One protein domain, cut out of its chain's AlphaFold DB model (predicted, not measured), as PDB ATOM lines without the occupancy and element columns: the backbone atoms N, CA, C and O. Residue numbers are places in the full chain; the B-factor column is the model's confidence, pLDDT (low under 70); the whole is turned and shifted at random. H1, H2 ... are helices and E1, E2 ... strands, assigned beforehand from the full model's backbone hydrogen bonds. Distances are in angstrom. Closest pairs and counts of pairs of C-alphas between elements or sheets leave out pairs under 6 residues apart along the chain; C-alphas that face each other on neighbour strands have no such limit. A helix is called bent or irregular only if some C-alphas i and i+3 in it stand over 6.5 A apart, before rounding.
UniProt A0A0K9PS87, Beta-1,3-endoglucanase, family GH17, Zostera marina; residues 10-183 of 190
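What this domain is: This is residues 10 to 183 of the 190 residues of the protein "Beta-1,3-endoglucanase, family GH17" of Zostera marina (UniProt A0A0K9PS87). Look for a twisted wall of short parallel strands, E1 to E4 and then E5 with E6, where the long helices H4 and H5 run side by side, H4 over one face of E1 to E4, and H3 crosses H4. At one end of this body lie H1 and H2, at the other H6 and H7, two small helix pairs far from each other, and the loop of residues 120 to 142 reaches out to Ser 130. The 174 printed residues hold seven named helices and six strands, in the order H1 E1 H2 E2 H3 E3 H4 E4 E5 H5 E6 H6 H7; the sheets, E1 E2 E3 E4 and E5 E6, are parallel and the class is mixed. The whole is compact, with a radius of gyration of the C-alphas of 18.0 A and spans of 49 by 41 by 26 A.

Where its parts are: Find C-alpha 10 at (148.885, 105.585, 158.181); from there H1 runs 16.7 A through residues 10 to 21. Next come E1, residues 26 to 29, H2, residues 34 to 40, E2, residues 46 to 51 and 16.7 A long, H3, residues 53 to 61, and E3, residues 72 to 75. From C-alpha 89 at (173.603, 136.294, 154.203), H4 runs 25.6 A through residues 89 to 105. E4 is residues 113 to 115, E5 117 to 119, H5 143 to 156 at 20.1 A, E6 161 to 163, H6 166 to 172, and H7 178 to 181, ending at C-alpha 181 at (183.997, 108.680, 145.936). H4 is irregular, with C-alphas 90 and 93 7.3 A apart, and H3 only just, with C-alphas 54 and 57 6.8 A apart.

How they stand to each other: Look first at N 29 and O 48, 2.8 A apart between E1 and E2, then N 74 and O 49, 2.8 A, between E2 and E3, and N 75 and O 115, 2.8 A, between E3 and E4. E4 runs on into E5 across a break of 1 residue, at 22 degrees, and E5 and E6 are parallel neighbours, with N 163 and O 118 within hydrogen-bond range at 2.8 A. E1 H2 E2, E2 H3 E3, E3 H4 E4 and E5 H5 E6 are strand-helix-strand units, parallel neighbours with a helix between, each with a right-handed crossover. H4 makes two layers with the first sheet, a helix on one face, at a height of 9.2 A. H4 touches H5 at the C-alphas of Val 93 and Leu 149, 5.9 A, at a shallow tilt of 10 degrees, and H3 at those of Ala 95 and Asn 60, 3.9 A, at a steep tilt of 64 degrees. H2 and H5 only graze that sheet. H1 touches H2 with residues 12 to 16 alone, closest at the C-alphas of Phe 12 and Ser 39, 6.1 A; H6 touches H7 at those of Leu 166 and Ala 181, 5.6 A. Every O i to N i+4 pair is within hydrogen-bond range in H1, H2, H5 and H6, against 3 of 5 in H3 and 11 of 13 in H4; H7 is too short for such a pair.

The domain as a whole: The two C-alphas farthest apart are those of Thr 10 and Ser 130, 52.9 A. The printed part has no cut, and the links E3 to H4 and E5 to H5 are long. The mean pLDDT of the printed part is 87.2; look for values under 70 at residue 10, residues 64 to 70 and residues 125 to 133.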
ATOM      1  N   THR A  10     148.449 106.983 158.341       66.06
ATOM      2  CA  THR A  10     148.885 105.585 158.181       66.06
ATOM      3  C   THR A  10     150.260 105.496 157.523       66.06
ATOM      4  O   THR A  10     151.097 104.689 157.917       66.06
ATOM      5  N   SER A  11     150.517 106.354 156.541       75.50
ATOM      6  CA  SER A  11     151.784 106.395 155.818       75.50
ATOM      7  C   SER A  11     152.935 106.871 156.714       75.50
ATOM      8  O   SER A  11     154.035 106.338 156.602       75.50
ATOM      9  N   PHE A  12     152.693 107.774 157.669       77.62
ATOM     10  CA  PHE A  12     153.720 108.177 158.639       77.62
ATOM     11  C   PHE A  12     154.090 107.070 159.634       77.62
ATOM     12  O   PHE A  12     155.266 106.920 159.954       77.62
ATOM     13  N   ILE A  13     153.133 106.236 160.054       79.62
ATOM     14  CA  ILE A  13     153.422 105.044 160.874       79.62
ATOM     15  C   ILE A  13     154.289 104.049 160.089       79.62
ATOM     16  O   ILE A  13     155.235 103.476 160.629       79.62
ATOM     17  N   VAL A  14     154.000 103.858 158.798       84.62
ATOM     18  CA  VAL A  14     154.822 103.011 157.919       84.62
ATOM     19  C   VAL A  14     156.244 103.565 157.806       84.62
ATOM     20  O   VAL A  14     157.200 102.808 157.964       84.62
ATOM     21  N   VAL A  15     156.395 104.878 157.597       86.81
ATOM     22  CA  VAL A  15     157.709 105.539 157.546       86.81
ATOM     23  C   VAL A  15     158.448 105.384 158.875       86.81
ATOM     24  O   VAL A  15     159.602 104.970 158.878       86.81
ATOM     25  N   GLN A  16     157.792 105.629 160.009       87.88
ATOM     26  CA  GLN A  16     158.382 105.442 161.337       87.88
ATOM     27  C   GLN A  16     158.903 104.009 161.532       87.88
ATOM     28  O   GLN A  16     160.058 103.823 161.914       87.88
ATOM     29  N   ASN A  17     158.089 102.996 161.223       89.25
ATOM     30  CA  ASN A  17     158.487 101.593 161.346       89.25
ATOM     31  C   ASN A  17     159.667 101.247 160.431       89.25
ATOM     32  O   ASN A  17     160.577 100.525 160.848       89.25
ATOM     33  N   LEU A  18     159.679 101.774 159.203       92.12
ATOM     34  CA  LEU A  18     160.789 101.604 158.268       92.12
ATOM     35  C   LEU A  18     162.086 102.184 158.847       92.12
ATOM     36  O   LEU A  18     163.112 101.504 158.839       92.12
ATOM     37  N   LEU A  19     162.036 103.406 159.384       93.56
ATOM     38  CA  LEU A  19     163.195 104.062 159.993       93.56
ATOM     39  C   LEU A  19     163.732 103.252 161.178       93.56
ATOM     40  O   LEU A  19     164.929 102.979 161.245       93.56
ATOM     41  N   GLN A  20     162.854 102.805 162.080       90.69
ATOM     42  CA  GLN A  20     163.256 102.039 163.262       90.69
ATOM     43  C   GLN A  20     163.835 100.666 162.903       90.69
ATOM     44  O   GLN A  20     164.862 100.276 163.457       90.69
ATOM     45  N   THR A  21     163.218  99.957 161.953       95.19
ATOM     46  CA  THR A  21     163.671  98.626 161.507       95.19
ATOM     47  C   THR A  21     165.048  98.686 160.844       95.19
ATOM     48  O   THR A  21     165.828  97.749 160.966       95.19
ATOM     49  N   ASN A  22     165.375  99.805 160.191       95.81
ATOM     50  CA  ASN A  22     166.684 100.041 159.578       95.81
ATOM     51  C   ASN A  22     167.670 100.765 160.510       95.81
ATOM     52  O   ASN A  22     168.711 101.232 160.056       95.81
ATOM     53  N   HIS A  23     167.357 100.881 161.805       94.19
ATOM     54  CA  HIS A  23     168.202 101.546 162.803       94.19
ATOM     55  C   HIS A  23     168.547 103.011 162.468       94.19
ATOM     56  O   HIS A  23     169.587 103.529 162.880       94.19
ATOM     57  N   ILE A  24     167.661 103.707 161.754       93.50
ATOM     58  CA  ILE A  24     167.822 105.125 161.434       93.50
ATOM     59  C   ILE A  24     167.439 105.949 162.665       93.50
ATOM     60  O   ILE A  24     166.280 106.005 163.068       93.50
ATOM     61  N   GLY A  25     168.436 106.592 163.278       89.94
ATOM     62  CA  GLY A  25     168.272 107.348 164.524       89.94
ATOM     63  C   GLY A  25     168.005 108.845 164.353       89.94
ATOM     64  O   GLY A  25     167.778 109.533 165.349       89.94
ATOM     65  N   HIS A  26     168.064 109.377 163.129       90.19
ATOM     66  CA  HIS A  26     167.904 110.809 162.867       90.19
ATOM     67  C   HIS A  26     167.289 111.044 161.486       90.19
ATOM     68  O   HIS A  26     167.757 110.483 160.500       90.19
ATOM     69  N   VAL A  27     166.263 111.892 161.425       90.44
ATOM     70  CA  VAL A  27     165.669 112.406 160.185       90.44
ATOM     71  C   VAL A  27     165.689 113.933 160.134       90.44
ATOM     72  O   VAL A  27     165.570 114.605 161.162       90.44
ATOM     73  N   ARG A  28     165.809 114.481 158.924       88.44
ATOM     74  CA  ARG A  28     165.597 115.903 158.638       88.44
ATOM     75  C   ARG A  28     164.279 116.060 157.884       88.44
ATOM     76  O   ARG A  28     164.052 115.353 156.909       88.44
ATOM     77  N   LEU A  29     163.437 116.970 158.356       89.06
ATOM     78  CA  LEU A  29     162.211 117.394 157.695       89.06
ATOM     79  C   LEU A  29     162.426 118.801 157.133       89.06
ATOM     80  O   LEU A  29     162.957 119.663 157.832       89.06
ATOM     81  N   PHE A  30     162.011 119.015 155.887       85.50
ATOM     82  CA  PHE A  30     162.103 120.312 155.205       85.50
ATOM     83  C   PHE A  30     161.011 121.294 155.652       85.50
ATOM     84  O   PHE A  30     161.090 122.490 155.392       85.50
ATOM     85  N   ASP A  31     159.995 120.792 156.352       81.81
ATOM     86  CA  ASP A  31     158.951 121.582 156.979       81.81
ATOM     87  C   ASP A  31     158.606 121.041 158.375       81.81
ATOM     88  O   ASP A  31     159.121 120.024 158.850       81.81
ATOM     89  N   ALA A  32     157.733 121.770 159.065       82.44
ATOM     90  CA  ALA A  32     157.229 121.404 160.377       82.44
ATOM     91  C   ALA A  32     155.876 120.673 160.291       82.44
ATOM     92  O   ALA A  32     154.946 121.055 161.007       82.44
ATOM     93  N   ASP A  33     155.737 119.662 159.420       83.75
ATOM     94  CA  ASP A  33     154.488 118.896 159.292       83.75
ATOM     95  C   ASP A  33     154.061 118.293 160.655       83.75
ATOM     96  O   ASP A  33     154.771 117.457 161.232       83.75
ATOM     97  N   PRO A  34     152.892 118.686 161.205       82.88
ATOM     98  CA  PRO A  34     152.461 118.223 162.521       82.88
ATOM     99  C   PRO A  34     152.225 116.712 162.606       82.88
ATOM    100  O   PRO A  34     152.443 116.136 163.671       82.88
ATOM    101  N   LEU A  35     151.788 116.063 161.520       83.81
ATOM    102  CA  LEU A  35     151.564 114.618 161.474       83.81
ATOM    103  C   LEU A  35     152.900 113.870 161.455       83.81
ATOM    104  O   LEU A  35     153.055 112.892 162.191       83.81
ATOM    105  N   ALA A  36     153.880 114.360 160.691       85.12
ATOM    106  CA  ALA A  36     155.235 113.816 160.696       85.12
ATOM    107  C   ALA A  36     155.844 113.895 162.104       85.12
ATOM    108  O   ALA A  36     156.302 112.891 162.651       85.12
ATOM    109  N   LEU A  37     155.765 115.063 162.744       85.69
ATOM    110  CA  LEU A  37     156.281 115.268 164.098       85.69
ATOM    111  C   LEU A  37     155.549 114.438 165.148       85.69
ATOM    112  O   LEU A  37     156.185 113.872 166.038       85.69
ATOM    113  N   GLN A  38     154.223 114.333 165.044       84.88
ATOM    114  CA  GLN A  38     153.429 113.510 165.947       84.88
ATOM    115  C   GLN A  38     153.802 112.033 165.825       84.88
ATOM    116  O   GLN A  38     153.942 111.371 166.851       84.88
ATOM    117  N   SER A  39     154.008 111.532 164.604       85.06
ATOM    118  CA  SER A  39     154.407 110.138 164.380       85.06
ATOM    119  C   SER A  39     155.776 109.811 164.985       85.06
ATOM    120  O   SER A  39     155.973 108.734 165.530       85.06
ATOM    121  N   MET A  40     156.713 110.762 164.978       86.19
ATOM    122  CA  MET A  40     158.053 110.551 165.540       86.19
ATOM    123  C   MET A  40     158.119 110.803 167.055       86.19
ATOM    124  O   MET A  40     159.125 110.483 167.695       86.19
ATOM    125  N   SER A  41     157.061 111.359 167.648       83.44
ATOM    126  CA  SER A  41     157.002 111.677 169.075       83.44
ATOM    127  C   SER A  41     157.077 110.419 169.943       83.44
ATOM    128  O   SER A  41     156.422 109.414 169.682       83.44
ATOM    129  N   GLY A  42     157.889 110.469 171.001       81.50
ATOM    130  CA  GLY A  42     158.094 109.338 171.912       81.50
ATOM    131  C   GLY A  42     158.987 108.221 171.359       81.50
ATOM    132  O   GLY A  42     159.260 107.258 172.074       81.50
ATOM    133  N   THR A  43     159.482 108.345 170.125       85.94
ATOM    134  CA  THR A  43     160.480 107.427 169.569       85.94
ATOM    135  C   THR A  43     161.904 107.851 169.946       85.94
ATOM    136  O   THR A  43     162.146 108.951 170.443       85.94
ATOM    137  N   VAL A  44     162.875 106.976 169.679       86.31
ATOM    138  CA  VAL A  44     164.309 107.302 169.792       86.31
ATOM    139  C   VAL A  44     164.837 108.117 168.602       86.31
ATOM    140  O   VAL A  44     165.998 108.527 168.619       86.31
ATOM    141  N   ILE A  45     164.012 108.341 167.571       88.75
ATOM    142  CA  ILE A  45     164.402 109.056 166.356       88.75
ATOM    143  C   ILE A  45     164.494 110.547 166.676       88.75
ATOM    144  O   ILE A  45     163.530 111.183 167.102       88.75
ATOM    145  N   ARG A  46     165.669 111.127 166.443       88.12
ATOM    146  CA  ARG A  46     165.865 112.575 166.522       88.12
ATOM    147  C   ARG A  46     165.326 113.222 165.256       88.12
ATOM    148  O   ARG A  46     165.541 112.717 164.158       88.12
ATOM    149  N   VAL A  47     164.670 114.363 165.411       89.19
ATOM    150  CA  VAL A  47     164.132 115.130 164.287       89.19
ATOM    151  C   VAL A  47     164.842 116.476 164.207       89.19
ATOM    152  O   VAL A  47     164.933 117.191 165.211       89.19
ATOM    153  N   SER A  48     165.338 116.798 163.015       89.69
ATOM    154  CA  SER A  48     165.686 118.161 162.615       89.69
ATOM    155  C   SER A  48     164.558 118.748 161.779       89.69
ATOM    156  O   SER A  48     164.075 118.067 160.880       89.69
ATOM    157  N   ILE A  49     164.184 119.999 162.032       90.69
ATOM    158  CA  ILE A  49     163.284 120.761 161.154       90.69
ATOM    159  C   ILE A  49     164.080 121.856 160.464       90.69
ATOM    160  O   ILE A  49     164.882 122.529 161.110       90.69
ATOM    161  N   GLU A  50     163.833 122.050 159.180       90.81
ATOM    162  CA  GLU A  50     164.413 123.131 158.401       90.81
ATOM    163  C   GLU A  50     163.508 124.359 158.327       90.81
ATOM    164  O   GLU A  50     162.281 124.278 158.291       90.81
ATOM    165  N   ILE A  51     164.145 125.521 158.345       91.69
ATOM    166  CA  ILE A  51     163.529 126.814 158.085       91.69
ATOM    167  C   ILE A  51     163.986 127.222 156.697       91.69
ATOM    168  O   ILE A  51     165.178 127.426 156.496       91.69
ATOM    169  N   SER A  52     163.048 127.371 155.769       92.81
ATOM    170  CA  SER A  52     163.352 127.777 154.401       92.81
ATOM    171  C   SER A  52     164.008 129.165 154.328       92.81
ATOM    172  O   SER A  52     163.799 130.033 155.189       92.81
ATOM    173  N   ASN A  53     164.792 129.393 153.273       94.50
ATOM    174  CA  ASN A  53     165.554 130.631 153.095       94.50
ATOM    175  C   ASN A  53     164.656 131.878 152.995       94.50
ATOM    176  O   ASN A  53     165.022 132.960 153.462       94.50
ATOM    177  N   GLU A  54     163.438 131.734 152.470       93.00
ATOM    178  CA  GLU A  54     162.463 132.818 152.316       93.00
ATOM    179  C   GLU A  54     162.008 133.388 153.666       93.00
ATOM    180  O   GLU A  54     161.731 134.587 153.776       93.00
ATOM    181  N   MET A  55     161.983 132.562 154.718       92.19
ATOM    182  CA  MET A  55     161.573 132.984 156.061       92.19
ATOM    183  C   MET A  55     162.669 133.749 156.814       92.19
ATOM    184  O   MET A  55     162.376 134.434 157.798       92.19
ATOM    185  N   LEU A  56     163.930 133.681 156.368       94.75
ATOM    186  CA  LEU A  56     165.069 134.246 157.100       94.75
ATOM    187  C   LEU A  56     164.932 135.754 157.317       94.75
ATOM    188  O   LEU A  56     165.214 136.251 158.405       94.75
ATOM    189  N   ARG A  57     164.459 136.494 156.309       94.62
ATOM    190  CA  ARG A  57     164.284 137.953 156.405       94.62
ATOM    191  C   ARG A  57     163.252 138.338 157.466       94.62
ATOM    192  O   ARG A  57     163.483 139.273 158.240       94.62
ATOM    193  N   GLU A  58     162.124 137.632 157.500       93.00
ATOM    194  CA  GLU A  58     161.062 137.878 158.476       93.00
ATOM    195  C   GLU A  58     161.532 137.513 159.885       93.00
ATOM    196  O   GLU A  58     161.432 138.331 160.801       93.00
ATOM    197  N   LEU A  59     162.116 136.324 160.048       91.50
ATOM    198  CA  LEU A  59     162.607 135.828 161.335       91.50
ATOM    199  C   LEU A  59     163.773 136.657 161.875       91.50
ATOM    200  O   LEU A  59     163.919 136.791 163.084       91.50
ATOM    201  N   ASN A  60     164.571 137.276 161.009       92.62
ATOM    202  CA  ASN A  60     165.587 138.242 161.418       92.62
ATOM    203  C   ASN A  60     164.980 139.526 162.014       92.62
ATOM    204  O   ASN A  60     165.604 140.181 162.845       92.62
ATOM    205  N   SER A  61     163.758 139.879 161.612       88.31
ATOM    206  CA  SER A  61     163.088 141.129 161.993       88.31
ATOM    207  C   SER A  61     162.035 140.948 163.098       88.31
ATOM    208  O   SER A  61     161.450 141.931 163.551       88.31
ATOM    209  N   SER A  62     161.751 139.710 163.522       80.12
ATOM    210  CA  SER A  62     160.622 139.375 164.393       80.12
ATOM    211  C   SER A  62     160.930 138.199 165.320       80.12
ATOM    212  O   SER A  62     161.546 137.218 164.917       80.12
ATOM    213  N   LEU A  63     160.414 138.254 166.553       73.56
ATOM    214  CA  LEU A  63     160.484 137.157 167.530       73.56
ATOM    215  C   LEU A  63     159.349 136.131 167.388       73.56
ATOM    216  O   LEU A  63     159.166 135.286 168.259       73.56
ATOM    217  N   LYS A  64     158.568 136.173 166.301       68.31
ATOM    218  CA  LYS A  64     157.442 135.250 166.060       68.31
ATOM    219  C   LYS A  64     157.893 133.835 165.653       68.31
ATOM    220  O   LYS A  64     157.327 133.243 164.743       68.31
ATOM    221  N   ALA A  65     158.877 133.266 166.338       66.06
ATOM    222  CA  ALA A  65     159.185 131.848 166.232       66.06
ATOM    223  C   ALA A  65     158.373 131.089 167.289       66.06
ATOM    224  O   ALA A  65     158.452 131.390 168.479       66.06
ATOM    225  N   ARG A  66     157.579 130.099 166.869       67.00
ATOM    226  CA  ARG A  66     156.966 129.128 167.787       67.00
ATOM    227  C   ARG A  66     157.841 127.880 167.801       67.00
ATOM    228  O   ARG A  66     157.696 127.049 166.907       67.00
ATOM    229  N   PRO A  67     158.779 127.758 168.755       64.44
ATOM    230  CA  PRO A  67     159.667 126.616 168.775       64.44
ATOM    231  C   PRO A  67     158.888 125.331 169.038       64.44
ATOM    232  O   PRO A  67     158.096 125.241 169.978       64.44
ATOM    233  N   LEU A  68     159.164 124.324 168.219       66.00
ATOM    234  CA  LEU A  68     158.739 122.954 168.462       66.00
ATOM    235  C   LEU A  68     159.838 122.263 169.278       66.00
ATOM    236  O   LEU A  68     161.023 122.545 169.100       66.00
ATOM    237  N   GLY A  69     159.459 121.386 170.208       61.16
ATOM    238  CA  GLY A  69     160.387 120.657 171.083       61.16
ATOM    239  C   GLY A  69     161.154 119.542 170.364       61.16
ATOM    240  O   GLY A  69     161.167 118.411 170.840       61.16
ATOM    241  N   VAL A  70     161.743 119.841 169.208       68.00
ATOM    242  CA  VAL A  70     162.420 118.899 168.305       68.00
ATOM    243  C   VAL A  70     163.935 119.043 168.398       68.00
ATOM    244  O   VAL A  70     164.433 120.128 168.658       68.00
ATOM    245  N   GLY A  71     164.685 117.955 168.221       78.25
ATOM    246  CA  GLY A  71     166.109 117.893 168.581       78.25
ATOM    247  C   GLY A  71     166.984 118.997 167.974       78.25
ATOM    248  O   GLY A  71     167.789 119.597 168.689       78.25
ATOM    249  N   TYR A  72     166.806 119.298 166.687       88.56
ATOM    250  CA  TYR A  72     167.544 120.366 166.014       88.56
ATOM    251  C   TYR A  72     166.637 121.225 165.132       88.56
ATOM    252  O   TYR A  72     165.624 120.758 164.614       88.56
ATOM    253  N   ILE A  73     167.035 122.476 164.925       93.12
ATOM    254  CA  ILE A  73     166.441 123.361 163.922       93.12
ATOM    255  C   ILE A  73     167.558 123.845 162.996       93.12
ATOM    256  O   ILE A  73     168.530 124.450 163.455       93.12
ATOM    257  N   SER A  74     167.415 123.568 161.707       94.31
ATOM    258  CA  SER A  74     168.262 124.093 160.640       94.31
ATOM    259  C   SER A  74     167.734 125.461 160.217       94.31
ATOM    260  O   SER A  74     166.581 125.589 159.814       94.31
ATOM    261  N   VAL A  75     168.554 126.500 160.355       95.31
ATOM    262  CA  VAL A  75     168.200 127.874 159.990       95.31
ATOM    263  C   VAL A  75     168.683 128.141 158.567       95.31
ATOM    264  O   VAL A  75     169.859 128.439 158.365       95.31
ATOM    265  N   GLY A  76     167.767 128.044 157.607       94.00
ATOM    266  CA  GLY A  76     168.066 128.064 156.178       94.00
ATOM    267  C   GLY A  76     168.262 126.660 155.602       94.00
ATOM    268  O   GLY A  76     168.629 125.729 156.327       94.00
ATOM    269  N   ASP A  77     168.056 126.560 154.292       92.94
ATOM    270  CA  ASP A  77     168.506 125.458 153.441       92.94
ATOM    271  C   ASP A  77     169.740 125.952 152.685       92.94
ATOM    272  O   ASP A  77     169.627 126.738 151.748       92.94
ATOM    273  N   GLU A  78     170.925 125.632 153.204       93.69
ATOM    274  CA  GLU A  78     172.213 126.063 152.641       93.69
ATOM    275  C   GLU A  78     172.251 127.555 152.232       93.69
ATOM    276  O   GLU A  78     172.650 127.890 151.121       93.69
ATOM    277  N   PRO A  79     171.910 128.510 153.125       95.50
ATOM    278  CA  PRO A  79     171.667 129.918 152.769       95.50
ATOM    279  C   PRO A  79     172.902 130.678 152.253       95.50
ATOM    280  O   PRO A  79     172.828 131.875 151.960       95.50
ATOM    281  N   PHE A  80     174.054 130.010 152.217       96.06
ATOM    282  CA  PHE A  80     175.323 130.520 151.716       96.06
ATOM    283  C   PHE A  80     175.728 129.933 150.359       96.06
ATOM    284  O   PHE A  80     176.790 130.298 149.849       96.06
ATOM    285  N   HIS A  81     174.898 129.062 149.781       93.19
ATOM    286  CA  HIS A  81     175.147 128.404 148.506       93.19
ATOM    287  C   HIS A  81     175.342 129.442 147.390       93.19
ATOM    288  O   HIS A  81     174.634 130.450 147.316       93.19
ATOM    289  N   LEU A  82     176.317 129.220 146.504       89.81
ATOM    290  CA  LEU A  82     176.690 130.171 145.446       89.81
ATOM    291  C   LEU A  82     175.515 130.541 144.537       89.81
ATOM    292  O   LEU A  82     175.398 131.694 144.122       89.81
ATOM    293  N   ILE A  83     174.648 129.567 144.244       88.81
ATOM    294  CA  ILE A  83     173.481 129.743 143.365       88.81
ATOM    295  C   ILE A  83     172.492 130.797 143.875       88.81
ATOM    296  O   ILE A  83     171.884 131.502 143.073       88.81
ATOM    297  N   ASP A  84     172.389 130.957 145.195       87.56
ATOM    298  CA  ASP A  84     171.491 131.922 145.828       87.56
ATOM    299  C   ASP A  84     172.111 133.322 145.929       87.56
ATOM    300  O   ASP A  84     171.464 134.282 146.365       87.56
ATOM    301  N   GLY A  85     173.378 133.466 145.531       89.62
ATOM    302  CA  GLY A  85     174.142 134.690 145.703       89.62
ATOM    303  C   GLY A  85     174.213 135.103 147.174       89.62
ATOM    304  O   GLY A  85     174.314 134.275 148.070       89.62
ATOM    305  N   GLN A  86     174.166 136.411 147.440       92.94
ATOM    306  CA  GLN A  86     174.330 136.964 148.795       92.94
ATOM    307  C   GLN A  86     173.008 137.370 149.459       92.94
ATOM    308  O   GLN A  86     173.008 138.039 150.494       92.94
ATOM    309  N   GLN A  87     171.866 137.016 148.863       93.62
ATOM    310  CA  GLN A  87     170.573 137.584 149.252       93.62
ATOM    311  C   GLN A  87     170.152 137.227 150.685       93.62
ATOM    312  O   GLN A  87     169.462 138.017 151.328       93.62
ATOM    313  N   PHE A  88     170.584 136.071 151.199       95.31
ATOM    314  CA  PHE A  88     170.203 135.584 152.526       95.31
ATOM    315  C   PHE A  88     171.223 135.917 153.618       95.31
ATOM    316  O   PHE A  88     170.855 135.987 154.792       95.31
ATOM    317  N   TYR A  89     172.482 136.193 153.257       94.44
ATOM    318  CA  TYR A  89     173.603 136.294 154.203       94.44
ATOM    319  C   TYR A  89     173.345 137.274 155.355       94.44
ATOM    320  O   TYR A  89     173.644 136.920 156.500       94.44
ATOM    321  N   PRO A  90     172.766 138.473 155.115       95.25
ATOM    322  CA  PRO A  90     172.535 139.444 156.181       95.25
ATOM    323  C   PRO A  90     171.514 138.986 157.230       95.25
ATOM    324  O   PRO A  90     171.477 139.552 158.320       95.25
ATOM    325  N   PHE A  91     170.678 137.993 156.912       96.62
ATOM    326  CA  PHE A  91     169.539 137.593 157.738       96.62
ATOM    327  C   PHE A  91     169.802 136.332 158.565       96.62
ATOM    328  O   PHE A  91     169.185 136.164 159.611       96.62
ATOM    329  N   VAL A  92     170.733 135.468 158.146       96.62
ATOM    330  CA  VAL A  92     170.949 134.142 158.756       96.62
ATOM    331  C   VAL A  92     171.249 134.227 160.256       96.62
ATOM    332  O   VAL A  92     170.570 133.603 161.069       96.62
ATOM    333  N   VAL A  93     172.259 135.012 160.648       96.94
ATOM    334  CA  VAL A  93     172.727 135.045 162.048       96.94
ATOM    335  C   VAL A  93     171.694 135.688 162.975       96.94
ATOM    336  O   VAL A  93     171.517 135.235 164.109       96.94
ATOM    337  N   GLY A  94     170.990 136.728 162.519       96.44
ATOM    338  CA  GLY A  94     169.959 137.365 163.334       96.44
ATOM    339  C   GLY A  94     168.671 136.540 163.400       96.44
ATOM    340  O   GLY A  94     168.105 136.417 164.483       96.44
ATOM    341  N   ALA A  95     168.280 135.851 162.320       96.31
ATOM    342  CA  ALA A  95     167.207 134.856 162.364       96.31
ATOM    343  C   ALA A  95     167.529 133.743 163.373       96.31
ATOM    344  O   ALA A  95     166.725 133.470 164.265       96.31
ATOM    345  N   ALA A  96     168.736 133.167 163.314       96.44
ATOM    346  CA  ALA A  96     169.184 132.163 164.280       96.44
ATOM    347  C   ALA A  96     169.161 132.700 165.721       96.44
ATOM    348  O   ALA A  96     168.704 132.017 166.637       96.44
ATOM    349  N   SER A  97     169.586 133.948 165.926       96.06
ATOM    350  CA  SER A  97     169.562 134.597 167.243       96.06
ATOM    351  C   SER A  97     168.141 134.766 167.787       96.06
ATOM    352  O   SER A  97     167.893 134.452 168.952       96.06
ATOM    353  N   ASN A  98     167.196 135.189 166.949       95.56
ATOM    354  CA  ASN A  98     165.796 135.366 167.336       95.56
ATOM    355  C   ASN A  98     165.111 134.028 167.645       95.56
ATOM    356  O   ASN A  98     164.403 133.915 168.645       95.56
ATOM    357  N   ILE A  99     165.378 132.984 166.856       94.06
ATOM    358  CA  ILE A  99     164.877 131.629 167.135       94.06
ATOM    359  C   ILE A  99     165.470 131.105 168.448       94.06
ATOM    360  O   ILE A  99     164.760 130.526 169.268       94.06
ATOM    361  N   GLN A 100     166.762 131.333 168.691       94.62
ATOM    362  CA  GLN A 100     167.423 130.924 169.929       94.62
ATOM    363  C   GLN A 100     166.862 131.653 171.153       94.62
ATOM    364  O   GLN A 100     166.770 131.049 172.230       94.62
ATOM    365  N   LEU A 101     166.474 132.922 171.003       94.25
ATOM    366  CA  LEU A 101     165.781 133.668 172.046       94.25
ATOM    367  C   LEU A 101     164.403 133.058 172.322       94.25
ATOM    368  O   LEU A 101     164.137 132.695 173.465       94.25
ATOM    369  N   ALA A 102     163.596 132.817 171.286       92.25
ATOM    370  CA  ALA A 102     162.285 132.181 171.427       92.25
ATOM    371  C   ALA A 102     162.377 130.786 172.079       92.25
ATOM    372  O   ALA A 102     161.598 130.446 172.968       92.25
ATOM    373  N   LEU A 103     163.383 129.984 171.711       92.19
ATOM    374  CA  LEU A 103     163.683 128.703 172.361       92.19
ATOM    375  C   LEU A 103     164.040 128.858 173.839       92.19
ATOM    376  O   LEU A 103     163.748 127.972 174.643       92.19
ATOM    377  N   THR A 104     164.716 129.945 174.199       92.69
ATOM    378  CA  THR A 104     165.106 130.224 175.583       92.69
ATOM    379  C   THR A 104     163.894 130.634 176.410       92.69
ATOM    380  O   THR A 104     163.691 130.068 177.482       92.69
ATOM    381  N   GLU A 105     163.053 131.528 175.887       91.69
ATOM    382  CA  GLU A 105     161.795 131.950 176.517       91.69
ATOM    383  C   GLU A 105     160.827 130.773 176.704       91.69
ATOM    384  O   GLU A 105     160.205 130.636 177.754       91.69
ATOM    385  N   ALA A 106     160.777 129.856 175.734       89.50
ATOM    386  CA  ALA A 106     159.985 128.631 175.809       89.50
ATOM    387  C   ALA A 106     160.657 127.487 176.599       89.50
ATOM    388  O   ALA A 106     160.129 126.377 176.645       89.50
ATOM    389  N   THR A 107     161.817 127.708 177.232       90.19
ATOM    390  CA  THR A 107     162.572 126.712 178.029       90.19
ATOM    391  C   THR A 107     163.044 125.459 177.263       90.19
ATOM    392  O   THR A 107     163.344 124.409 177.845       90.19
ATOM    393  N   PHE A 108     163.180 125.566 175.940       90.38
ATOM    394  CA  PHE A 108     163.644 124.500 175.047       90.38
ATOM    395  C   PHE A 108     165.131 124.592 174.674       90.38
ATOM    396  O   PHE A 108     165.687 123.601 174.206       90.38
ATOM    397  N   SER A 109     165.815 125.707 174.949       88.38
ATOM    398  CA  SER A 109     167.215 125.968 174.542       88.38
ATOM    399  C   SER A 109     168.270 124.954 175.025       88.38
ATOM    400  O   SER A 109     169.372 124.867 174.472       88.38
ATOM    401  N   LYS A 110     167.956 124.163 176.058       89.62
ATOM    402  CA  LYS A 110     168.810 123.056 176.525       89.62
ATOM    403  C   LYS A 110     168.634 121.770 175.715       89.62
ATOM    404  O   LYS A 110     169.563 120.974 175.660       89.62
ATOM    405  N   ARG A 111     167.450 121.560 175.134       88.31
ATOM    406  CA  ARG A 111     167.051 120.328 174.431       88.31
ATOM    407  C   ARG A 111     167.125 120.462 172.915       88.31
ATOM    408  O   ARG A 111     167.430 119.486 172.246       88.31
ATOM    409  N   VAL A 112     166.855 121.660 172.410       90.50
ATOM    410  CA  VAL A 112     166.826 121.979 170.986       90.50
ATOM    411  C   VAL A 112     168.046 122.817 170.653       90.50
ATOM    412  O   VAL A 112     168.296 123.834 171.309       90.50
ATOM    413  N   LYS A 113     168.803 122.393 169.643       93.25
ATOM    414  CA  LYS A 113     169.980 123.116 169.155       93.25
ATOM    415  C   LYS A 113     169.750 123.651 167.755       93.25
ATOM    416  O   LYS A 113     169.115 123.006 166.929       93.25
ATOM    417  N   LEU A 114     170.286 124.835 167.491       94.94
ATOM    418  CA  LEU A 114     170.266 125.404 166.150       94.94
ATOM    419  C   LEU A 114     171.490 124.957 165.363       94.94
ATOM    420  O   LEU A 114     172.554 124.764 165.943       94.94
ATOM    421  N   THR A 115     171.345 124.835 164.056       95.44
ATOM    422  CA  THR A 115     172.460 124.754 163.116       95.44
ATOM    423  C   THR A 115     172.140 125.606 161.898       95.44
ATOM    424  O   THR A 115     170.986 125.964 161.675       95.44
ATOM    425  N   VAL A 116     173.155 125.924 161.109       96.88
ATOM    426  CA  VAL A 116     172.981 126.483 159.769       96.88
ATOM    427  C   VAL A 116     173.642 125.501 158.807       96.88
ATOM    428  O   VAL A 116     174.868 125.356 158.859       96.88
ATOM    429  N   PRO A 117     172.863 124.771 157.993       94.88
ATOM    430  CA  PRO A 117     173.413 123.948 156.923       94.88
ATOM    431  C   PRO A 117     174.250 124.814 155.986       94.88
ATOM    432  O   PRO A 117     173.842 125.911 155.627       94.88
ATOM    433  N   CYS A 118     175.437 124.351 155.628       94.44
ATOM    434  CA  CYS A 118     176.289 124.994 154.636       94.44
ATOM    435  C   CYS A 118     176.656 123.946 153.592       94.44
ATOM    436  O   CYS A 118     177.002 122.835 153.986       94.44
ATOM    437  N   ASP A 119     176.642 124.277 152.306       91.50
ATOM    438  CA  ASP A 119     177.264 123.400 151.312       91.50
ATOM    439  C   ASP A 119     178.797 123.434 151.471       91.50
ATOM    440  O   ASP A 119     179.370 124.340 152.087       91.50
ATOM    441  N   SER A 120     179.479 122.437 150.919       87.81
ATOM    442  CA  SER A 120     180.926 122.420 150.723       87.81
ATOM    443  C   SER A 120     181.474 123.671 150.025       87.81
ATOM    444  O   SER A 120     182.588 124.090 150.339       87.81
ATOM    445  N   ASP A 121     180.681 124.321 149.167       87.81
ATOM    446  CA  ASP A 121     181.086 125.505 148.407       87.81
ATOM    447  C   ASP A 121     181.438 126.735 149.267       87.81
ATOM    448  O   ASP A 121     182.034 127.696 148.767       87.81
ATOM    449  N   VAL A 122     181.112 126.732 150.568       91.12
ATOM    450  CA  VAL A 122     181.459 127.828 151.488       91.12
ATOM    451  C   VAL A 122     182.959 127.897 151.785       91.12
ATOM    452  O   VAL A 122     183.422 128.899 152.344       91.12
ATOM    453  N   TYR A 123     183.717 126.866 151.407       86.69
ATOM    454  CA  TYR A 123     185.169 126.800 151.525       86.69
ATOM    455  C   TYR A 123     185.854 126.961 150.167       86.69
ATOM    456  O   TYR A 123     185.350 126.570 149.121       86.69
ATOM    457  N   VAL A 124     187.054 127.527 150.198       79.88
ATOM    458  CA  VAL A 124     188.001 127.578 149.086       79.88
ATOM    459  C   VAL A 124     189.362 127.096 149.568       79.88
ATOM    460  O   VAL A 124     189.724 127.260 150.734       79.88
ATOM    461  N   GLY A 125     190.135 126.521 148.648       66.31
ATOM    462  CA  GLY A 125     191.373 125.820 148.988       66.31
ATOM    463  C   GLY A 125     191.083 124.419 149.537       66.31
ATOM    464  O   GLY A 125     190.170 124.228 150.330       66.31
ATOM    465  N   GLY A 126     191.830 123.421 149.064       56.72
ATOM    466  CA  GLY A 126     191.574 121.998 149.341       56.72
ATOM    467  C   GLY A 126     191.184 121.174 148.106       56.72
ATOM    468  O   GLY A 126     191.278 119.955 148.151       56.72
ATOM    469  N   TYR A 127     190.831 121.823 146.991       53.31
ATOM    470  CA  TYR A 127     190.328 121.168 145.771       53.31
ATOM    471  C   TYR A 127     191.406 120.807 144.738       53.31
ATOM    472  O   TYR A 127     191.157 120.043 143.807       53.31
ATOM    473  N   ASN A 128     192.631 121.311 144.888       51.47
ATOM    474  CA  ASN A 128     193.725 120.956 143.987       51.47
ATOM    475  C   ASN A 128     194.451 119.740 144.570       51.47
ATOM    476  O   ASN A 128     194.644 119.659 145.780       51.47
ATOM    477  N   SER A 129     194.928 118.820 143.730       48.00
ATOM    478  CA  SER A 129     195.640 117.598 144.155       48.00
ATOM    479  C   SER A 129     196.876 117.838 145.039       48.00
ATOM    480  O   SER A 129     197.385 116.903 145.651       48.00
ATOM    481  N   SER A 130     197.345 119.085 145.140       52.38
ATOM    482  CA  SER A 130     198.436 119.528 146.011       52.38
ATOM    483  C   SER A 130     197.992 120.278 147.279       52.38
ATOM    484  O   SER A 130     198.833 120.558 148.133       52.38
ATOM    485  N   SER A 131     196.718 120.661 147.418       55.78
ATOM    486  CA  SER A 131     196.212 121.351 148.611       55.78
ATOM    487  C   SER A 131     195.748 120.340 149.649       55.78
ATOM    488  O   SER A 131     194.735 119.672 149.476       55.78
ATOM    489  N   LEU A 132     196.494 120.237 150.748       61.78
ATOM    490  CA  LEU A 132     196.090 119.452 151.911       61.78
ATOM    491  C   LEU A 132     194.788 120.028 152.503       61.78
ATOM    492  O   LEU A 132     194.622 121.256 152.479       61.78
ATOM    493  N   PRO A 133     193.927 119.198 153.135       67.88
ATOM    494  CA  PRO A 133     192.729 119.662 153.854       67.88
ATOM    495  C   PRO A 133     193.014 120.807 154.842       67.88
ATOM    496  O   PRO A 133     192.166 121.649 155.108       67.88
ATOM    497  N   LEU A 134     194.254 120.874 155.335       73.75
ATOM    498  CA  LEU A 134     194.781 121.910 156.225       73.75
ATOM    499  C   LEU A 134     194.757 123.338 155.652       73.75
ATOM    500  O   LEU A 134     194.900 124.287 156.416       73.75
ATOM    501  N   THR A 135     194.616 123.506 154.337       80.06
ATOM    502  CA  THR A 135     194.629 124.827 153.677       80.06
ATOM    503  C   THR A 135     193.242 125.403 153.394       80.06
ATOM    504  O   THR A 135     193.153 126.504 152.852       80.06
ATOM    505  N   GLY A 136     192.170 124.687 153.752       81.88
ATOM    506  CA  GLY A 136     190.800 125.144 153.534       81.88
ATOM    507  C   GLY A 136     190.477 126.400 154.342       81.88
ATOM    508  O   GLY A 136     190.700 126.456 155.553       81.88
ATOM    509  N   VAL A 137     189.930 127.412 153.672       88.62
ATOM    510  CA  VAL A 137     189.460 128.661 154.287       88.62
ATOM    511  C   VAL A 137     188.057 128.987 153.791       88.62
ATOM    512  O   VAL A 137     187.685 128.595 152.691       88.62
ATOM    513  N   PHE A 138     187.258 129.713 154.576       92.50
ATOM    514  CA  PHE A 138     185.966 130.196 154.080       92.50
ATOM    515  C   PHE A 138     186.155 131.165 152.911       92.50
ATOM    516  O   PHE A 138     187.156 131.890 152.840       92.50
ATOM    517  N   ARG A 139     185.167 131.218 152.013       92.69
ATOM    518  CA  ARG A 139     185.154 132.226 150.949       92.69
ATOM    519  C   ARG A 139     185.248 133.636 151.535       92.69
ATOM    520  O   ARG A 139     184.685 133.946 152.589       92.69
ATOM    521  N   SER A 140     185.943 134.526 150.832       92.81
ATOM    522  CA  SER A 140     186.219 135.880 151.327       92.81
ATOM    523  C   SER A 140     184.961 136.718 151.562       92.81
ATOM    524  O   SER A 140     184.940 137.539 152.479       92.81
ATOM    525  N   ASP A 141     183.916 136.507 150.760       93.00
ATOM    526  CA  ASP A 141     182.598 137.135 150.909       93.00
ATOM    527  C   ASP A 141     181.852 136.647 152.162       93.00
ATOM    528  O   ASP A 141     181.081 137.399 152.759       93.00
ATOM    529  N   LEU A 142     182.144 135.427 152.619       94.50
ATOM    530  CA  LEU A 142     181.539 134.813 153.799       94.50
ATOM    531  C   LEU A 142     182.327 135.037 155.092       94.50
ATOM    532  O   LEU A 142     181.737 134.935 156.165       94.50
ATOM    533  N   ASN A 143     183.616 135.384 155.035       91.19
ATOM    534  CA  ASN A 143     184.510 135.450 156.204       91.19
ATOM    535  C   ASN A 143     183.910 136.143 157.439       91.19
ATOM    536  O   ASN A 143     183.950 135.605 158.550       91.19
ATOM    537  N   LYS A 144     183.329 137.339 157.264       92.81
ATOM    538  CA  LYS A 144     182.710 138.088 158.373       92.81
ATOM    539  C   LYS A 144     181.465 137.375 158.905       92.81
ATOM    540  O   LYS A 144     181.329 137.201 160.115       92.81
ATOM    541  N   THR A 145     180.584 136.944 158.009       95.06
ATOM    542  CA  THR A 145     179.332 136.258 158.350       95.06
ATOM    543  C   THR A 145     179.597 134.923 159.042       95.06
ATOM    544  O   THR A 145     179.028 134.672 160.101       95.06
ATOM    545  N   MET A 146     180.533 134.123 158.529       95.62
ATOM    546  CA  MET A 146     180.953 132.851 159.125       95.62
ATOM    547  C   MET A 146     181.605 133.040 160.485       95.62
ATOM    548  O   MET A 146     181.304 132.301 161.416       95.62
ATOM    549  N   THR A 147     182.418 134.083 160.662       96.38
ATOM    550  CA  THR A 147     182.967 134.410 161.986       96.38
ATOM    551  C   THR A 147     181.854 134.680 163.002       96.38
ATOM    552  O   THR A 147     181.923 134.212 164.139       96.38
ATOM    553  N   HIS A 148     180.818 135.435 162.620       96.88
ATOM    554  CA  HIS A 148     179.674 135.691 163.497       96.88
ATOM    555  C   HIS A 148     178.849 134.429 163.758       96.88
ATOM    556  O   HIS A 148     178.495 134.166 164.908       96.88
ATOM    557  N   LEU A 149     178.596 133.630 162.722       97.75
ATOM    558  CA  LEU A 149     177.872 132.372 162.834       97.75
ATOM    559  C   LEU A 149     178.594 131.386 163.759       97.75
ATOM    560  O   LEU A 149     177.985 130.879 164.693       97.75
ATOM    561  N   LEU A 150     179.892 131.153 163.570       97.56
ATOM    562  CA  LEU A 150     180.655 130.220 164.402       97.56
ATOM    563  C   LEU A 150     180.700 130.667 165.867       97.56
ATOM    564  O   LEU A 150     180.516 129.842 166.760       97.56
ATOM    565  N   LYS A 151     180.851 131.972 166.134       98.12
ATOM    566  CA  LYS A 151     180.743 132.521 167.499       98.12
ATOM    567  C   LYS A 151     179.361 132.275 168.105       98.12
ATOM    568  O   LYS A 151     179.264 131.931 169.282       98.12
ATOM    569  N   PHE A 152     178.301 132.451 167.318       97.94
ATOM    570  CA  PHE A 152     176.935 132.160 167.739       97.94
ATOM    571  C   PHE A 152     176.758 130.670 168.074       97.94
ATOM    572  O   PHE A 152     176.335 130.339 169.181       97.94
ATOM    573  N   LEU A 153     177.146 129.771 167.166       97.88
ATOM    574  CA  LEU A 153     177.028 128.324 167.358       97.88
ATOM    575  C   LEU A 153     177.822 127.863 168.589       97.88
ATOM    576  O   LEU A 153     177.282 127.167 169.450       97.88
ATOM    577  N   GLN A 154     179.059 128.343 168.740       98.12
ATOM    578  CA  GLN A 154     179.899 128.070 169.905       98.12
ATOM    579  C   GLN A 154     179.227 128.522 171.209       98.12
ATOM    580  O   GLN A 154     179.159 127.750 172.165       98.12
ATOM    581  N   LYS A 155     178.690 129.749 171.251       97.69
ATOM    582  CA  LYS A 155     178.008 130.302 172.434       97.69
ATOM    583  C   LYS A 155     176.819 129.446 172.883       97.69
ATOM    584  O   LYS A 155     176.532 129.382 174.078       97.69
ATOM    585  N   HIS A 156     176.126 128.803 171.945       96.00
ATOM    586  CA  HIS A 156     174.909 128.034 172.212       96.00
ATOM    587  C   HIS A 156     175.120 126.512 172.264       96.00
ATOM    588  O   HIS A 156     174.153 125.765 172.466       96.00
ATOM    589  N   TYR A 157     176.376 126.050 172.191       95.44
ATOM    590  CA  TYR A 157     176.740 124.628 172.110       95.44
ATOM    591  C   TYR A 157     176.011 123.928 170.960       95.44
ATOM    592  O   TYR A 157     175.436 122.849 171.113       95.44
ATOM    593  N   SER A 158     175.978 124.622 169.831       95.88
ATOM    594  CA  SER A 158     175.320 124.222 168.603       95.88
ATOM    595  C   SER A 158     176.367 123.738 167.596       95.88
ATOM    596  O   SER A 158     177.456 124.313 167.538       95.88
ATOM    597  N   PRO A 159     176.080 122.680 166.820       94.88
ATOM    598  CA  PRO A 159     177.019 122.178 165.826       94.88
ATOM    599  C   PRO A 159     177.105 123.119 164.620       94.88
ATOM    600  O   PRO A 159     176.155 123.832 164.302       94.88
ATOM    601  N   PHE A 160     178.239 123.072 163.927       95.06
ATOM    602  CA  PHE A 160     178.345 123.526 162.544       95.06
ATOM    603  C   PHE A 160     178.081 122.327 161.628       95.06
ATOM    604  O   PHE A 160     178.616 121.244 161.874       95.06
ATOM    605  N   THR A 161     177.250 122.494 160.602       93.94
ATOM    606  CA  THR A 161     176.870 121.411 159.682       93.94
ATOM    607  C   THR A 161     177.260 121.750 158.259       93.94
ATOM    608  O   THR A 161     176.953 122.843 157.793       93.94
ATOM    609  N   ILE A 162     177.869 120.784 157.577       91.38
ATOM    610  CA  ILE A 162     178.280 120.899 156.184       91.38
ATOM    611  C   ILE A 162     177.681 119.755 155.357       91.38
ATOM    612  O   ILE A 162     177.716 118.600 155.790       91.38
ATOM    613  N   GLY A 163     177.106 120.079 154.203       88.81
ATOM    614  CA  GLY A 163     176.744 119.141 153.149       88.81
ATOM    615  C   GLY A 163     177.967 118.852 152.284       88.81
ATOM    616  O   GLY A 163     178.678 119.766 151.881       88.81
ATOM    617  N   ILE A 164     178.257 117.574 152.040       85.81
ATOM    618  CA  ILE A 164     179.362 117.157 151.168       85.81
ATOM    619  C   ILE A 164     178.770 116.300 150.058       85.81
ATOM    620  O   ILE A 164     178.215 115.233 150.330       85.81
ATOM    621  N   ASN A 165     178.923 116.749 148.814       85.38
ATOM    622  CA  ASN A 165     178.488 116.013 147.637       85.38
ATOM    623  C   ASN A 165     179.697 115.460 146.867       85.38
ATOM    624  O   ASN A 165     180.273 116.121 146.006       85.38
ATOM    625  N   LEU A 166     180.071 114.214 147.169       86.75
ATOM    626  CA  LEU A 166     181.225 113.557 146.541       86.75
ATOM    627  C   LEU A 166     181.032 113.292 145.042       86.75
ATOM    628  O   LEU A 166     182.014 113.191 144.312       86.75
ATOM    629  N   PHE A 167     179.790 113.171 144.568       84.50
ATOM    630  CA  PHE A 167     179.524 113.002 143.139       84.50
ATOM    631  C   PHE A 167     179.734 114.308 142.380       84.50
ATOM    632  O   PHE A 167     180.290 114.289 141.288       84.50
ATOM    633  N   LEU A 168     179.373 115.440 142.986       82.69
ATOM    634  CA  LEU A 168     179.692 116.747 142.422       82.69
ATOM    635  C   LEU A 168     181.211 116.976 142.379       82.69
ATOM    636  O   LEU A 168     181.731 117.433 141.366       82.69
ATOM    637  N   GLU A 169     181.935 116.580 143.431       80.38
ATOM    638  CA  GLU A 169     183.404 116.645 143.454       80.38
ATOM    639  C   GLU A 169     184.031 115.792 142.336       80.38
ATOM    640  O   GLU A 169     184.976 116.224 141.682       80.38
ATOM    641  N   LEU A 170     183.474 114.608 142.059       84.69
ATOM    642  CA  LEU A 170     183.903 113.746 140.950       84.69
ATOM    643  C   LEU A 170     183.719 114.403 139.575       84.69
ATOM    644  O   LEU A 170     184.530 114.178 138.679       84.69
ATOM    645  N   GLU A 171     182.672 115.207 139.398       84.25
ATOM    646  CA  GLU A 171     182.432 115.938 138.150       84.25
ATOM    647  C   GLU A 171     183.347 117.161 138.003       84.25
ATOM    648  O   GLU A 171     183.765 117.494 136.893       84.25
ATOM    649  N   GLN A 172     183.664 117.836 139.109       80.62
ATOM    650  CA  GLN A 172     184.373 119.119 139.104       80.62
ATOM    651  C   GLN A 172     185.894 118.989 139.257       80.62
ATOM    652  O   GLN A 172     186.631 119.884 138.835       80.62
ATOM    653  N   ASN A 173     186.381 117.884 139.825       76.94
ATOM    654  CA  ASN A 173     187.791 117.679 140.125       76.94
ATOM    655  C   ASN A 173     188.349 116.443 139.402       76.94
ATOM    656  O   ASN A 173     188.139 115.317 139.854       76.94
ATOM    657  N   PRO A 174     189.158 116.610 138.339       79.50
ATOM    658  CA  PRO A 174     189.709 115.477 137.591       79.50
ATOM    659  C   PRO A 174     190.687 114.618 138.412       79.50
ATOM    660  O   PRO A 174     191.011 113.504 138.006       79.50
ATOM    661  N   ASN A 175     191.178 115.122 139.552       79.56
ATOM    662  CA  ASN A 175     192.027 114.359 140.467       79.56
ATOM    663  C   ASN A 175     191.219 113.571 141.509       79.56
ATOM    664  O   ASN A 175     191.771 112.689 142.174       79.56
ATOM    665  N   PHE A 176     189.931 113.881 141.680       82.75
ATOM    666  CA  PHE A 176     189.041 113.104 142.525       82.75
ATOM    667  C   PHE A 176     188.542 111.906 141.725       82.75
ATOM    668  O   PHE A 176     187.937 112.041 140.669       82.75
ATOM    669  N   THR A 177     188.862 110.701 142.187       86.56
ATOM    670  CA  THR A 177     188.568 109.478 141.435       86.56
ATOM    671  C   THR A 177     187.292 108.820 141.941       86.56
ATOM    672  O   THR A 177     186.931 108.961 143.109       86.56
ATOM    673  N   MET A 178     186.653 108.002 141.100       88.69
ATOM    674  CA  MET A 178     185.520 107.167 141.523       88.69
ATOM    675  C   MET A 178     185.879 106.290 142.735       88.69
ATOM    676  O   MET A 178     185.062 106.096 143.626       88.69
ATOM    677  N   LYS A 179     187.131 105.820 142.815       88.00
ATOM    678  CA  LYS A 179     187.619 105.050 143.967       88.00
ATOM    679  C   LYS A 179     187.569 105.858 145.262       88.00
ATOM    680  O   LYS A 179     187.162 105.324 146.287       88.00
ATOM    681  N   HIS A 180     187.929 107.144 145.213       85.12
ATOM    682  CA  HIS A 180     187.784 108.040 146.362       85.12
ATOM    683  C   HIS A 180     186.307 108.254 146.724       85.12
ATOM    684  O   HIS A 180     185.958 108.165 147.897       85.12
ATOM    685  N   ALA A 181     185.436 108.472 145.730       86.62
ATOM    686  CA  ALA A 181     183.997 108.680 145.936       86.62
ATOM    687  C   ALA A 181     183.300 107.475 146.595       86.62
ATOM    688  O   ALA A 181     182.402 107.645 147.417       86.62
ATOM    689  N   LEU A 182     183.728 106.260 146.239       89.69
ATOM    690  CA  LEU A 182     183.195 104.996 146.753       89.69
ATOM    691  C   LEU A 182     183.905 104.502 148.023       89.69
ATOM    692  O   LEU A 182     183.581 103.421 148.514       89.69
ATOM    693  N   PHE A 183     184.851 105.279 148.563       88.62
ATOM    694  CA  PHE A 183     185.669 104.909 149.723       88.62
ATOM    695  C   PHE A 183     186.429 103.583 149.543       88.62
ATOM    696  O   PHE A 183     186.664 102.846 150.504       88.62
TER     697      PHE A 183